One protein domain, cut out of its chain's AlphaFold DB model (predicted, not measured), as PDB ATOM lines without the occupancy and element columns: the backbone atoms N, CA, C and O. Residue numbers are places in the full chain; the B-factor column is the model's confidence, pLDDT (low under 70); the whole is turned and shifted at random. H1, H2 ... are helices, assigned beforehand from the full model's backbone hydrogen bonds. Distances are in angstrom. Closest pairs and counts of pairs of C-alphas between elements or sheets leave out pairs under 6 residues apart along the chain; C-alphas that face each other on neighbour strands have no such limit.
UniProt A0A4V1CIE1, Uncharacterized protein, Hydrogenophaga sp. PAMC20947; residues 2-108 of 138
ATOM      1  N   LEU A   2     101.861 213.511 200.281       92.12
ATOM      2  CA  LEU A   2     103.143 214.011 199.741       92.12
ATOM      3  C   LEU A   2     104.279 212.970 199.652       92.12
ATOM      4  O   LEU A   2     104.889 212.891 198.588       92.12
ATOM      5  N   PRO A   3     104.553 212.131 200.673       94.31
ATOM      6  CA  PRO A   3     105.637 211.149 200.569       94.31
ATOM      7  C   PRO A   3     105.356 210.057 199.528       94.31
ATOM      8  O   PRO A   3     106.263 209.644 198.812       94.31
ATOM      9  N   VAL A   4     104.095 209.635 199.400       94.50
ATOM     10  CA  VAL A   4     103.651 208.639 198.409       94.50
ATOM     11  C   VAL A   4     103.739 209.205 196.989       94.50
ATOM     12  O   VAL A   4     104.253 208.540 196.096       94.50
ATOM     13  N   LEU A   5     103.329 210.464 196.790       95.88
ATOM     14  CA  LEU A   5     103.491 211.162 195.509       95.88
ATOM     15  C   LEU A   5     104.970 211.340 195.145       95.88
ATOM     16  O   LEU A   5     105.348 211.124 193.999       95.88
ATOM     17  N   GLY A   6     105.817 211.692 196.115       95.44
ATOM     18  CA  GLY A   6     107.259 211.793 195.905       95.44
ATOM     19  C   GLY A   6     107.884 210.455 195.502       95.44
ATOM     20  O   GLY A   6     108.687 210.408 194.574       95.44
ATOM     21  N   TRP A   7     107.472 209.361 196.145       96.75
ATOM     22  CA  TRP A   7     107.907 208.011 195.777       96.75
ATOM     23  C   TRP A   7     107.450 207.604 194.369       96.75
ATOM     24  O   TRP A   7     108.232 207.009 193.630       96.75
ATOM     25  N   TRP A   8     106.227 207.963 193.975       96.69
ATOM     26  CA  TRP A   8     105.725 207.726 192.620       96.69
ATOM     27  C   TRP A   8     106.487 208.516 191.552       96.69
ATOM     28  O   TRP A   8     106.875 207.952 190.536       96.69
ATOM     29  N   ILE A   9     106.726 209.808 191.777       96.94
ATOM     30  CA  ILE A   9     107.302 210.690 190.751       96.94
ATOM     31  C   ILE A   9     108.816 210.495 190.612       96.94
ATOM     32  O   ILE A   9     109.348 210.555 189.505       96.94
ATOM     33  N   PHE A  10     109.524 210.297 191.725       96.56
ATOM     34  CA  PHE A  10     110.990 210.369 191.761       96.56
ATOM     35  C   PHE A  10     111.676 209.027 192.042       96.56
ATOM     36  O   PHE A  10     112.893 208.983 192.218       96.56
ATOM     37  N   SER A  11     110.919 207.934 192.139       95.31
ATOM     38  CA  SER A  11     111.454 206.623 192.504       95.31
ATOM     39  C   SER A  11     110.636 205.500 191.851       95.31
ATOM     40  O   SER A  11     110.183 205.636 190.720       95.31
ATOM     41  N   SER A  12     110.504 204.358 192.523       93.88
ATOM     42  CA  SER A  12     109.885 203.137 192.005       93.88
ATOM     43  C   SER A  12     108.381 203.013 192.278       93.88
ATOM     44  O   SER A  12     107.830 201.923 192.119       93.88
ATOM     45  N   GLY A  13     107.711 204.075 192.738       93.44
ATOM     46  CA  GLY A  13     106.277 204.028 193.021       93.44
ATOM     47  C   GLY A  13     105.432 203.920 191.755       93.44
ATOM     48  O   GLY A  13     105.855 204.307 190.668       93.44
ATOM     49  N   THR A  14     104.209 203.413 191.893       95.38
ATOM     50  CA  THR A  14     103.250 203.287 190.787       95.38
ATOM     51  C   THR A  14     102.018 204.144 191.036       95.38
ATOM     52  O   THR A  14     101.662 204.434 192.181       95.38
ATOM     53  N   PHE A  15     101.333 204.523 189.956       94.69
ATOM     54  CA  PHE A  15     100.050 205.211 190.071       94.69
ATOM     55  C   PHE A  15      99.012 204.341 190.795       94.69
ATOM     56  O   PHE A  15      98.266 204.851 191.624       94.69
ATOM     57  N   ASP A  16      99.024 203.025 190.567       94.38
ATOM     58  CA  ASP A  16      98.140 202.088 191.265       94.38
ATOM     59  C   ASP A  16      98.349 202.122 192.781       94.38
ATOM     60  O   ASP A  16      97.375 202.127 193.529       94.38
ATOM     61  N   ALA A  17      99.599 202.221 193.251       93.19
ATOM     62  CA  ALA A  17      99.894 202.351 194.676       93.19
ATOM     63  C   ALA A  17      99.419 203.700 195.245       93.19
ATOM     64  O   ALA A  17      98.894 203.744 196.357       93.19
ATOM     65  N   VAL A  18      99.549 204.792 194.482       94.44
ATOM     66  CA  VAL A  18      99.003 206.109 194.860       94.44
ATOM     67  C   VAL A  18      97.481 206.044 194.976       94.44
ATOM     68  O   VAL A  18      96.925 206.494 195.976       94.44
ATOM     69  N   ASN A  19      96.811 205.470 193.973       94.19
ATOM     70  CA  ASN A  19      95.362 205.325 193.958       94.19
ATOM     71  C   ASN A  19      94.890 204.443 195.117       94.19
ATOM     72  O   ASN A  19      94.028 204.866 195.880       94.19
ATOM     73  N   ALA A  20      95.510 203.273 195.304       92.50
ATOM     74  CA  ALA A  20      95.212 202.369 196.410       92.50
ATOM     75  C   ALA A  20      95.375 203.061 197.768       92.50
ATOM     76  O   ALA A  20      94.517 202.915 198.627       92.50
ATOM     77  N   PHE A  21      96.420 203.874 197.948       91.31
ATOM     78  CA  PHE A  21      96.619 204.636 199.180       91.31
ATOM     79  C   PHE A  21      95.552 205.725 199.377       91.31
ATOM     80  O   PHE A  21      95.128 205.976 200.504       91.31
ATOM     81  N   ALA A  22      95.103 206.373 198.299       90.69
ATOM     82  CA  ALA A  22      94.103 207.439 198.352       90.69
ATOM     83  C   ALA A  22      92.701 206.939 198.736       90.69
ATOM     84  O   ALA A  22      91.952 207.680 199.367       90.69
ATOM     85  N   ILE A  23      92.358 205.698 198.372       88.31
ATOM     86  CA  ILE A  23      91.064 205.072 198.690       88.31
ATOM     87  C   ILE A  23      91.161 204.000 199.784       88.31
ATOM     88  O   ILE A  23      90.192 203.276 200.014       88.31
ATOM     89  N   ALA A  24      92.323 203.867 200.428       86.00
ATOM     90  CA  ALA A  24      92.557 202.830 201.420       86.00
ATOM     91  C   ALA A  24      91.619 202.978 202.625       86.00
ATOM     92  O   ALA A  24      91.294 204.076 203.084       86.00
ATOM     93  N   VAL A  25      91.207 201.822 203.130       83.25
ATOM     94  CA  VAL A  25      90.438 201.636 204.361       83.25
ATOM     95  C   VAL A  25      91.316 200.882 205.364       83.25
ATOM     96  O   VAL A  25      92.295 200.261 204.930       83.25
ATOM     97  N   PRO A  26      90.999 200.908 206.675       83.25
ATOM     98  CA  PRO A  26      91.783 200.181 207.670       83.25
ATOM     99  C   PRO A  26      92.081 198.736 207.246       83.25
ATOM    100  O   PRO A  26      91.165 197.976 206.924       83.25
ATOM    101  N   GLY A  27      93.363 198.363 207.227       83.44
ATOM    102  CA  GLY A  27      93.811 197.008 206.886       83.44
ATOM    103  C   GLY A  27      93.814 196.671 205.389       83.44
ATOM    104  O   GLY A  27      93.992 195.504 205.036       83.44
ATOM    105  N   GLN A  28      93.586 197.648 204.509       86.75
ATOM    106  CA  GLN A  28      93.696 197.521 203.047       86.75
ATOM    107  C   GLN A  28      94.710 198.520 202.471       86.75
ATOM    108  O   GLN A  28      94.566 199.010 201.349       86.75
ATOM    109  N   GLU A  29      95.737 198.860 203.245       87.00
ATOM    110  CA  GLU A  29      96.793 199.762 202.808       87.00
ATOM    111  C   GLU A  29      97.685 199.104 201.745       87.00
ATOM    112  O   GLU A  29      98.042 197.927 201.870       87.00
ATOM    113  N   PRO A  30      98.109 199.844 200.705       91.00
ATOM    114  CA  PRO A  30      99.067 199.312 199.751       91.00
ATOM    115  C   PRO A  30     100.413 199.047 200.423       91.00
ATOM    116  O   PRO A  30     100.857 199.788 201.306       91.00
ATOM    117  N   SER A  31     101.117 198.023 199.941       90.50
ATOM    118  CA  SER A  31     102.504 197.803 200.327       90.50
ATOM    119  C   SER A  31     103.376 198.930 199.770       90.50
ATOM    120  O   SER A  31     103.431 199.192 198.569       90.50
ATOM    121  N   MET A  32     104.060 199.630 200.671       93.56
ATOM    122  CA  MET A  32     104.958 200.732 200.343       93.56
ATOM    123  C   MET A  32     106.297 200.537 201.059       93.56
ATOM    124  O   MET A  32     106.346 199.871 202.098       93.56
ATOM    125  N   PRO A  33     107.397 201.121 200.550       96.06
ATOM    126  CA  PRO A  33     108.669 201.111 201.257       96.06
ATOM    127  C   PRO A  33     108.518 201.663 202.678       96.06
ATOM    128  O   PRO A  33     107.848 202.677 202.883       96.06
ATOM    129  N   ALA A  34     109.200 201.051 203.651       95.38
ATOM    130  CA  ALA A  34     109.064 201.398 205.070       95.38
ATOM    131  C   ALA A  34     109.244 202.901 205.352       95.38
ATOM    132  O   ALA A  34     108.511 203.478 206.149       95.38
ATOM    133  N   MET A  35     110.173 203.556 204.647       95.81
ATOM    134  CA  MET A  35     110.407 204.996 204.774       95.81
ATOM    135  C   MET A  35     109.210 205.836 204.297       95.81
ATOM    136  O   MET A  35     108.855 206.822 204.935       95.81
ATOM    137  N   VAL A  36     108.556 205.440 203.200       95.31
ATOM    138  CA  VAL A  36     107.378 206.141 202.662       95.31
ATOM    139  C   VAL A  36     106.213 206.029 203.639       95.31
ATOM    140  O   VAL A  36     105.562 207.035 203.927       95.31
ATOM    141  N   THR A  37     105.999 204.836 204.200       93.50
ATOM    142  CA  THR A  37     104.994 204.598 205.244       93.50
ATOM    143  C   THR A  37     105.280 205.439 206.485       93.50
ATOM    144  O   THR A  37     104.406 206.166 206.952       93.50
ATOM    145  N   LEU A  38     106.523 205.419 206.977       94.44
ATOM    146  CA  LEU A  38     106.937 206.142 208.179       94.44
ATOM    147  C   LEU A  38     106.756 207.661 208.029       94.44
ATOM    148  O   LEU A  38     106.147 208.307 208.883       94.44
ATOM    149  N   ILE A  39     107.245 208.238 206.930       95.31
ATOM    150  CA  ILE A  39     107.123 209.681 206.684       95.31
ATOM    151  C   ILE A  39     105.654 210.057 206.466       95.31
ATOM    152  O   ILE A  39     105.221 211.099 206.962       95.31
ATOM    153  N   SER A  40     104.868 209.221 205.776       93.81
ATOM    154  CA  SER A  40     103.428 209.461 205.590       93.81
ATOM    155  C   SER A  40     102.690 209.495 206.923       93.81
ATOM    156  O   SER A  40     101.932 210.435 207.161       93.81
ATOM    157  N   HIS A  41     102.980 208.540 207.807       91.94
ATOM    158  CA  HIS A  41     102.437 208.488 209.159       91.94
ATOM    159  C   HIS A  41     102.795 209.737 209.969       91.94
ATOM    160  O   HIS A  41     101.908 210.441 210.444       91.94
ATOM    161  N   HIS A  42     104.078 210.091 210.068       94.06
ATOM    162  CA  HIS A  42     104.478 211.264 210.851       94.06
ATOM    163  C   HIS A  42     103.958 212.578 210.270       94.06
ATOM    164  O   HIS A  42     103.539 213.448 211.030       94.06
ATOM    165  N   THR A  43     103.928 212.714 208.943       93.81
ATOM    166  CA  THR A  43     103.341 213.889 208.284       93.81
ATOM    167  C   THR A  43     101.857 214.006 208.619       93.81
ATOM    168  O   THR A  43     101.394 215.096 208.952       93.81
ATOM    169  N   HIS A  44     101.124 212.890 208.586       92.19
ATOM    170  CA  HIS A  44      99.722 212.853 208.987       92.19
ATOM    171  C   HIS A  44      99.547 213.280 210.449       92.19
ATOM    172  O   HIS A  44      98.776 214.197 210.728       92.19
ATOM    173  N   CYS A  45     100.293 212.688 211.384       93.12
ATOM    174  CA  CYS A  45     100.184 213.031 212.802       93.12
ATOM    175  C   CYS A  45     100.553 214.496 213.086       93.12
ATOM    176  O   CYS A  45      99.901 215.150 213.895       93.12
ATOM    177  N   MET A  46     101.573 215.039 212.411       94.88
ATOM    178  CA  MET A  46     101.958 216.450 212.546       94.88
ATOM    179  C   MET A  46     100.875 217.394 212.020       94.88
ATOM    180  O   MET A  46     100.607 218.409 212.659       94.88
ATOM    181  N   ALA A  47     100.229 217.054 210.900       93.75
ATOM    182  CA  ALA A  47      99.141 217.845 210.323       93.75
ATOM    183  C   ALA A  47      97.889 217.900 211.220       93.75
ATOM    184  O   ALA A  47      97.092 218.825 211.090       93.75
ATOM    185  N   HIS A  48      97.743 216.955 212.148       94.25
ATOM    186  CA  HIS A  48      96.608 216.855 213.069       94.25
ATOM    187  C   HIS A  48      96.959 217.181 214.529       94.25
ATOM    188  O   HIS A  48      96.133 217.035 215.429       94.25
ATOM    189  N   SER A  49      98.185 217.637 214.789       95.69
ATOM    190  CA  SER A  49      98.635 217.955 216.140       95.69
ATOM    191  C   SER A  49      98.363 219.412 216.496       95.69
ATOM    192  O   SER A  49      98.933 220.330 215.899       95.69
ATOM    193  N   ALA A  50      97.581 219.633 217.554       95.12
ATOM    194  CA  ALA A  50      97.378 220.960 218.130       95.12
ATOM    195  C   ALA A  50      98.663 221.516 218.763       95.12
ATOM    196  O   ALA A  50      98.864 222.729 218.780       95.12
ATOM    197  N   LEU A  51      99.560 220.651 219.256       96.12
ATOM    198  CA  LEU A  51     100.858 221.086 219.783       96.12
ATOM    199  C   LEU A  51     101.749 221.639 218.669       96.12
ATOM    200  O   LEU A  51     102.333 222.714 218.822       96.12
ATOM    201  N   VAL A  52     101.824 220.932 217.537       96.75
ATOM    202  CA  VAL A  52     102.593 221.382 216.370       96.75
ATOM    203  C   VAL A  52     101.957 222.642 215.783       96.75
ATOM    204  O   VAL A  52     102.660 223.635 215.583       96.75
ATOM    205  N   ALA A  53     100.636 222.654 215.582       96.50
ATOM    206  CA  ALA A  53      99.920 223.826 215.079       96.50
ATOM    207  C   ALA A  53     100.078 225.046 215.999       96.50
ATOM    208  O   ALA A  53     100.316 226.156 215.520       96.50
ATOM    209  N   GLY A  54     100.032 224.849 217.319       96.38
ATOM    210  CA  GLY A  54     100.284 225.891 218.315       96.38
ATOM    211  C   GLY A  54     101.700 226.447 218.242       96.38
ATOM    212  O   GLY A  54     101.869 227.665 218.170       96.38
ATOM    213  N   ALA A  55     102.715 225.584 218.175       96.19
ATOM    214  CA  ALA A  55     104.104 226.015 218.035       96.19
ATOM    215  C   ALA A  55     104.320 226.835 216.751       96.19
ATOM    216  O   ALA A  55     104.883 227.931 216.804       96.19
ATOM    217  N   VAL A  56     103.810 226.356 215.610       96.31
ATOM    218  CA  VAL A  56     103.896 227.081 214.331       96.31
ATOM    219  C   VAL A  56     103.132 228.403 214.400       96.31
ATOM    220  O   VAL A  56     103.639 229.419 213.928       96.31
ATOM    221  N   THR A  57     101.957 228.425 215.035       96.06
ATOM    222  CA  THR A  57     101.163 229.648 215.218       96.06
ATOM    223  C   THR A  57     101.921 230.694 216.025       96.06
ATOM    224  O   THR A  57     101.985 231.854 215.620       96.06
ATOM    225  N   LEU A  58     102.548 230.292 217.134       95.25
ATOM    226  CA  LEU A  58     103.346 231.190 217.970       95.25
ATOM    227  C   LEU A  58     104.534 231.774 217.200       95.25
ATOM    228  O   LEU A  58     104.771 232.980 217.268       95.25
ATOM    229  N   VAL A  59     105.250 230.947 216.434       95.56
ATOM    230  CA  VAL A  59     106.367 231.402 215.591       95.56
ATOM    231  C   VAL A  59     105.870 232.364 214.509       95.56
ATOM    232  O   VAL A  59     106.404 233.464 214.369       95.56
ATOM    233  N   ALA A  60     104.817 231.996 213.778       94.44
ATOM    234  CA  ALA A  60     104.258 232.806 212.700       94.44
ATOM    235  C   ALA A  60     103.735 234.160 213.197       94.44
ATOM    236  O   ALA A  60     103.962 235.178 212.539       94.44
ATOM    237  N   TRP A  61     103.109 234.189 214.380       93.12
ATOM    238  CA  TRP A  61     102.629 235.421 215.004       93.12
ATOM    239  C   TRP A  61     103.763 236.423 215.247       93.12
ATOM    240  O   TRP A  61     103.576 237.622 215.047       93.12
ATOM    241  N   ARG A  62     104.957 235.938 215.615       93.44
ATOM    242  CA  ARG A  62     106.147 236.786 215.802       93.44
ATOM    243  C   ARG A  62     106.766 237.265 214.492       93.44
ATOM    244  O   ARG A  62     107.459 238.276 214.504       93.44
ATOM    245  N   VAL A  63     106.538 236.561 213.384       93.44
ATOM    246  CA  VAL A  63     107.139 236.881 212.081       93.44
ATOM    247  C   VAL A  63     106.244 237.819 211.276       93.44
ATOM    248  O   VAL A  63     106.681 238.905 210.900       93.44
ATOM    249  N   ARG A  64     104.997 237.416 210.986       93.12
ATOM    250  CA  ARG A  64     104.042 238.209 210.191       93.12
ATOM    251  C   ARG A  64     102.595 237.853 210.532       93.12
ATOM    252  O   ARG A  64     102.153 236.737 210.284       93.12
ATOM    253  N   ALA A  65     101.818 238.842 210.973       88.50
ATOM    254  CA  ALA A  65     100.429 238.648 211.399       88.50
ATOM    255  C   ALA A  65      99.489 238.096 210.307       88.50
ATOM    256  O   ALA A  65      98.551 237.376 210.627       88.50
ATOM    257  N   TRP A  66      99.734 238.369 209.019       92.06
ATOM    258  CA  TRP A  66      98.877 237.851 207.940       92.06
ATOM    259  C   TRP A  66      98.909 236.316 207.830       92.06
ATOM    260  O   TRP A  66      97.941 235.724 207.357       92.06
ATOM    261  N   LEU A  67      99.978 235.665 208.314       92.56
ATOM    262  CA  LEU A  67     100.083 234.202 208.358       92.56
ATOM    263  C   LEU A  67      99.041 233.570 209.291       92.56
ATOM    264  O   LEU A  67      98.743 232.386 209.152       92.56
ATOM    265  N   LEU A  68      98.453 234.348 210.206       92.44
ATOM    266  CA  LEU A  68      97.398 233.868 211.093       92.44
ATOM    267  C   LEU A  68      96.131 233.470 210.324       92.44
ATOM    268  O   LEU A  68      95.433 232.570 210.769       92.44
ATOM    269  N   LEU A  69      95.849 234.065 209.158       94.38
ATOM    270  CA  LEU A  69      94.676 233.698 208.354       94.38
ATOM    271  C   LEU A  69      94.762 232.254 207.814       94.38
ATOM    272  O   LEU A  69      93.854 231.474 208.100       94.38
ATOM    273  N   PRO A  70      95.836 231.836 207.110       93.69
ATOM    274  CA  PRO A  70      96.043 230.423 206.778       93.69
ATOM    275  C   PRO A  70      96.032 229.497 208.000       93.69
ATOM    276  O   PRO A  70      95.497 228.392 207.934       93.69
ATOM    277  N   LEU A  71      96.589 229.952 209.127       94.81
ATOM    278  CA  LEU A  71      96.623 229.169 210.362       94.81
ATOM    279  C   LEU A  71      95.238 228.961 210.972       94.81
ATOM    280  O   LEU A  71      94.994 227.889 211.516       94.81
ATOM    281  N   LEU A  72      94.316 229.921 210.851       95.56
ATOM    282  CA  LEU A  72      92.917 229.701 211.229       95.56
ATOM    283  C   LEU A  72      92.308 228.557 210.418       95.56
ATOM    284  O   LEU A  72      91.633 227.710 210.994       95.56
ATOM    285  N   GLY A  73      92.608 228.481 209.117       95.50
ATOM    286  CA  GLY A  73      92.204 227.350 208.281       95.50
ATOM    287  C   GLY A  73      92.753 226.018 208.798       95.50
ATOM    288  O   GLY A  73      92.008 225.044 208.894       95.50
ATOM    289  N   TRP A  74      94.025 225.984 209.204       96.25
ATOM    290  CA  TRP A  74      94.624 224.781 209.786       96.25
ATOM    291  C   TRP A  74      93.997 224.401 211.137       96.25
ATOM    292  O   TRP A  74      93.698 223.233 211.372       96.25
ATOM    293  N   TRP A  75      93.714 225.372 212.007       97.06
ATOM    294  CA  TRP A  75      93.004 225.117 213.264       97.06
ATOM    295  C   TRP A  75      91.585 224.593 213.040       97.06
ATOM    296  O   TRP A  75      91.185 223.640 213.706       97.06
ATOM    297  N   SER A  76      90.838 225.165 212.090       95.44
ATOM    298  CA  SER A  76      89.515 224.661 211.709       95.44
ATOM    299  C   SER A  76      89.582 223.221 211.204       95.44
ATOM    300  O   SER A  76      88.776 222.402 211.634       95.44
ATOM    301  N   HIS A  77      90.571 222.908 210.362       93.44
ATOM    302  CA  HIS A  77      90.880 221.546 209.912       93.44
ATOM    303  C   HIS A  77      91.060 220.585 211.097       93.44
ATOM    304  O   HIS A  77      90.331 219.602 211.188       93.44
ATOM    305  N   ILE A  78      91.937 220.909 212.059       94.12
ATOM    306  CA  ILE A  78      92.185 220.044 213.229       94.12
ATOM    307  C   ILE A  78      90.896 219.829 214.026       94.12
ATOM    308  O   ILE A  78      90.591 218.702 214.401       94.12
ATOM    309  N   ILE A  79      90.137 220.894 214.298       93.44
ATOM    310  CA  ILE A  79      88.916 220.806 215.115       93.44
ATOM    311  C   ILE A  79      87.894 219.860 214.485       93.44
ATOM    312  O   ILE A  79      87.271 219.088 215.209       93.44
ATOM    313  N   ILE A  80      87.718 219.924 213.166       91.12
ATOM    314  CA  ILE A  80      86.789 219.041 212.457       91.12
ATOM    315  C   ILE A  80      87.316 217.602 212.518       91.12
ATOM    316  O   ILE A  80      86.628 216.715 213.024       91.12
ATOM    317  N   ASP A  81      88.570 217.400 212.113       89.88
ATOM    318  CA  ASP A  81      89.157 216.073 211.910       89.88
ATOM    319  C   ASP A  81      89.362 215.277 213.194       89.88
ATOM    320  O   ASP A  81      89.355 214.047 213.172       89.88
ATOM    321  N   VAL A  82      89.481 215.946 214.339       88.25
ATOM    322  CA  VAL A  82      89.519 215.280 215.647       88.25
ATOM    323  C   VAL A  82      88.262 214.451 215.914       88.25
ATOM    324  O   VAL A  82      88.360 213.414 216.562       88.25
ATOM    325  N   PHE A  83      87.101 214.863 215.401       87.88
ATOM    326  CA  PHE A  83      85.836 214.144 215.596       87.88
ATOM    327  C   PHE A  83      85.391 213.345 214.365       87.88
ATOM    328  O   PHE A  83      84.415 212.596 214.445       87.88
ATOM    329  N   THR A  84      86.086 213.490 213.234       85.94
ATOM    330  CA  THR A  84      85.715 212.874 211.948       85.94
ATOM    331  C   THR A  84      86.793 211.946 211.370       85.94
ATOM    332  O   THR A  84      86.736 211.536 210.209       85.94
ATOM    333  N   HIS A  85      87.762 211.551 212.197       81.81
ATOM    334  CA  HIS A  85      88.650 210.420 211.946       81.81
ATOM    335  C   HIS A  85      88.321 209.268 212.892       81.81
ATOM    336  O   HIS A  85      88.203 209.469 214.098       81.81
ATOM    337  N   SER A  86      88.204 208.057 212.346       80.50
ATOM    338  CA  SER A  86      88.168 206.844 213.166       80.50
ATOM    339  C   SER A  86      89.564 206.548 213.719       80.50
ATOM    340  O   SER A  86      90.577 206.863 213.086       80.50
ATOM    341  N   ALA A  87      89.620 205.913 214.889       79.31
ATOM    342  CA  ALA A  87      90.878 205.437 215.456       79.31
ATOM    343  C   ALA A  87      91.502 204.276 214.652       79.31
ATOM    344  O   ALA A  87      92.710 204.050 214.759       79.31
ATOM    345  N   ASP A  88      90.708 203.580 213.831       75.12
ATOM    346  CA  ASP A  88      91.122 202.368 213.114       75.12
ATOM    347  C   ASP A  88      92.022 202.655 211.906       75.12
ATOM    348  O   ASP A  88      92.827 201.810 211.516       75.12
ATOM    349  N   TYR A  89      91.928 203.851 211.314       71.62
ATOM    350  CA  TYR A  89      92.737 204.235 210.156       71.62
ATOM    351  C   TYR A  89      93.195 205.680 210.250       71.62
ATOM    352  O   TYR A  89      92.409 206.607 210.058       71.62
ATOM    353  N   TYR A  90      94.495 205.850 210.513       71.19
ATOM    354  CA  TYR A  90      95.128 207.156 210.689       71.19
ATOM    355  C   TYR A  90      94.367 208.025 211.699       71.19
ATOM    356  O   TYR A  90      93.754 209.036 211.352       71.19
ATOM    357  N   ALA A  91      94.441 207.632 212.974       80.06
ATOM    358  CA  ALA A  91      93.925 208.444 214.068       80.06
ATOM    359  C   ALA A  91      94.485 209.879 214.005       80.06
ATOM    360  O   ALA A  91      95.591 210.113 213.506       80.06
ATOM    361  N   SER A  92      93.726 210.831 214.551       85.88
ATOM    362  CA  SER A  92      94.082 212.252 214.641       85.88
ATOM    363  C   SER A  92      94.651 212.572 216.040       85.88
ATOM    364  O   SER A  92      93.894 212.892 216.964       85.88
ATOM    365  N   PRO A  93      95.973 212.411 216.281       89.50
ATOM    366  CA  PRO A  93      96.552 212.585 217.606       89.50
ATOM    367  C   PRO A  93      96.801 214.060 217.927       89.50
ATOM    368  O   PRO A  93      97.872 214.611 217.659       89.50
ATOM    369  N   VAL A  94      95.840 214.680 218.609       92.06
ATOM    370  CA  VAL A  94      95.882 216.099 219.017       92.06
ATOM    371  C   VAL A  94      97.164 216.465 219.772       92.06
ATOM    372  O   VAL A  94      97.680 217.574 219.633       92.06
ATOM    373  N   LEU A  95      97.690 215.524 220.563       93.12
ATOM    374  CA  LEU A  95      98.865 215.712 221.417       93.12
ATOM    375  C   LEU A  95     100.152 215.098 220.843       93.12
ATOM    376  O   LEU A  95     101.130 214.935 221.573       93.12
ATOM    377  N   TYR A  96     100.191 214.738 219.560       94.81
ATOM    378  CA  TYR A  96     101.432 214.285 218.928       94.81
ATOM    379  C   TYR A  96     102.519 215.382 219.018       94.81
ATOM    380  O   TYR A  96     102.199 216.557 218.823       94.81
ATOM    381  N   PRO A  97     103.800 215.062 219.296       94.12
ATOM    382  CA  PRO A  97     104.402 213.728 219.382       94.12
ATOM    383  C   PRO A  97     104.360 213.080 220.771       94.12
ATOM    384  O   PRO A  97     104.912 211.997 220.940       94.12
ATOM    385  N   LEU A  98     103.727 213.708 221.768       94.88
ATOM    386  CA  LEU A  98     103.685 213.166 223.131       94.88
ATOM    387  C   LEU A  98     102.878 211.865 223.200       94.88
ATOM    388  O   LEU A  98     103.198 210.972 223.979       94.88
ATOM    389  N   THR A  99     101.822 211.754 222.390       91.12
ATOM    390  CA  THR A  99     100.980 210.555 222.322       91.12
ATOM    391  C   THR A  99     100.495 210.309 220.893       91.12
ATOM    392  O   THR A  99     100.314 211.257 220.133       91.12
ATOM    393  N   GLN A 100     100.229 209.044 220.561       89.25
ATOM    394  CA  GLN A 100      99.549 208.634 219.321       89.25
ATOM    395  C   GLN A 100      98.026 208.496 219.494       89.25
ATOM    396  O   GLN A 100      97.344 208.022 218.594       89.25
ATOM    397  N   ARG A 101      97.474 208.860 220.660       86.94
ATOM    398  CA  ARG A 101      96.041 208.706 220.930       86.94
ATOM    399  C   ARG A 101      95.252 209.791 220.202       86.94
ATOM    400  O   ARG A 101      95.495 210.976 220.433       86.94
ATOM    401  N   GLY A 102      94.307 209.367 219.371       85.50
ATOM    402  CA  GLY A 102      93.237 210.198 218.824       85.50
ATOM    403  C   GLY A 102      91.888 209.825 219.435       85.50
ATOM    404  O   GLY A 102      91.787 208.857 220.193       85.50
ATOM    405  N   PHE A 103      90.864 210.605 219.113       86.69
ATOM    406  CA  PHE A 103      89.480 210.232 219.395       86.69
ATOM    407  C   PHE A 103      88.989 209.256 218.326       86.69
ATOM    408  O   PHE A 103      89.460 209.300 217.191       86.69
ATOM    409  N   ASP A 104      88.053 208.385 218.695       88.69
ATOM    410  CA  ASP A 104      87.365 207.528 217.735       88.69
ATOM    411  C   ASP A 104      86.102 208.240 217.241       88.69
ATOM    412  O   ASP A 104      85.078 208.292 217.928       88.69
ATOM    413  N   GLY A 105      86.240 208.909 216.100       87.12
ATOM    414  CA  GLY A 105      85.209 209.716 215.465       87.12
ATOM    415  C   GLY A 105      84.497 209.011 214.311       87.12
ATOM    416  O   GLY A 105      84.730 207.845 213.996       87.12
ATOM    417  N   ILE A 106      83.622 209.752 213.629       88.06
ATOM    418  CA  ILE A 106      82.922 209.253 212.436       88.06
ATOM    419  C   ILE A 106      83.883 209.326 211.253       88.06
ATOM    420  O   ILE A 106      84.185 210.423 210.799       88.06
ATOM    421  N   ALA A 107      84.328 208.187 210.718       87.75
ATOM    422  CA  ALA A 107      85.229 208.178 209.566       87.75
ATOM    423  C   ALA A 107      84.658 208.994 208.392       87.75
ATOM    424  O   ALA A 107      83.532 208.748 207.947       87.75
ATOM    425  N   TRP A 108      85.448 209.929 207.860       85.12
ATOM    426  CA  TRP A 108      85.070 210.808 206.748       85.12
ATOM    427  C   TRP A 108      84.452 210.097 205.541       85.12
ATOM    428  O   TRP A 108      83.524 210.627 204.936       85.12
TER     429      TRP A 108
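Overview. This is residues 2 to 108 of the 138 residues of an uncharacterized protein of Hydrogenophaga sp. PAMC20947 (UniProt A0A4V1CIE1). Two helical hairpins, H1 with H2 and H4 with H5, form the two far lobes of an angled, V-like shape, with H3 bridging them. H3 packs on H1 at one end and comes near H4 and H5 at the other, and after H5 a winding stretch without named elements, residues 85 to 108, completes the printed part. The printed part has 107 residues with five named helices, H1 to H5 in order, and no named strand; the class is all helix. It is only just compact, close to loose, with a radius of gyration of the C-alphas of 15.4 A and spans of 42 by 33 by 23 A.

Along the chain. H1, residues 2 to 10, begins with C-alpha 2 at (103.143, 214.011, 199.741). H2 is residues 15 to 22. H3, residues 34 to 47, is 19.9 A long, and H4, residues 50 to 63, is 19.6 A. H5, residues 65 to 84, is 29.7 A long with a kink of 25 degrees near residue 72, and ends with C-alpha 84 at (85.715, 212.874, 211.948).

Arrangement. H1 and H2 form a hairpin, opposite ways at a shallow tilt of 0 degrees; their closest C-alphas, Val 4 and Val 18, are 6.4 A apart. H3 touches H1 with residues 36 to 40 alone, at a steep tilt of 39 degrees; the closest C-alphas, Pro 3 and Val 36, are 5.7 A apart. H2 and H3 are apart. H3 and H4 are close but not clearly touching, with the closest C-alphas, Met 46 and Val 52, 6.3 A apart. H4 and H5 form a hairpin at a shallow tilt of 7 degrees; their closest C-alphas, Ala 60 and Leu 67, are 6.2 A apart. Every O i to N i+4 pair is within hydrogen-bond range in H1, H2, H3 and H4, and 13 of 16 are in H5.

Size, cuts and confidence. The C-alphas farthest apart, of Asp 16 and Arg 62, are 43.2 A apart. The printed part has no cut; the link from H2 to H3, 11 residues, is long. No printed residue is under pLDDT 70.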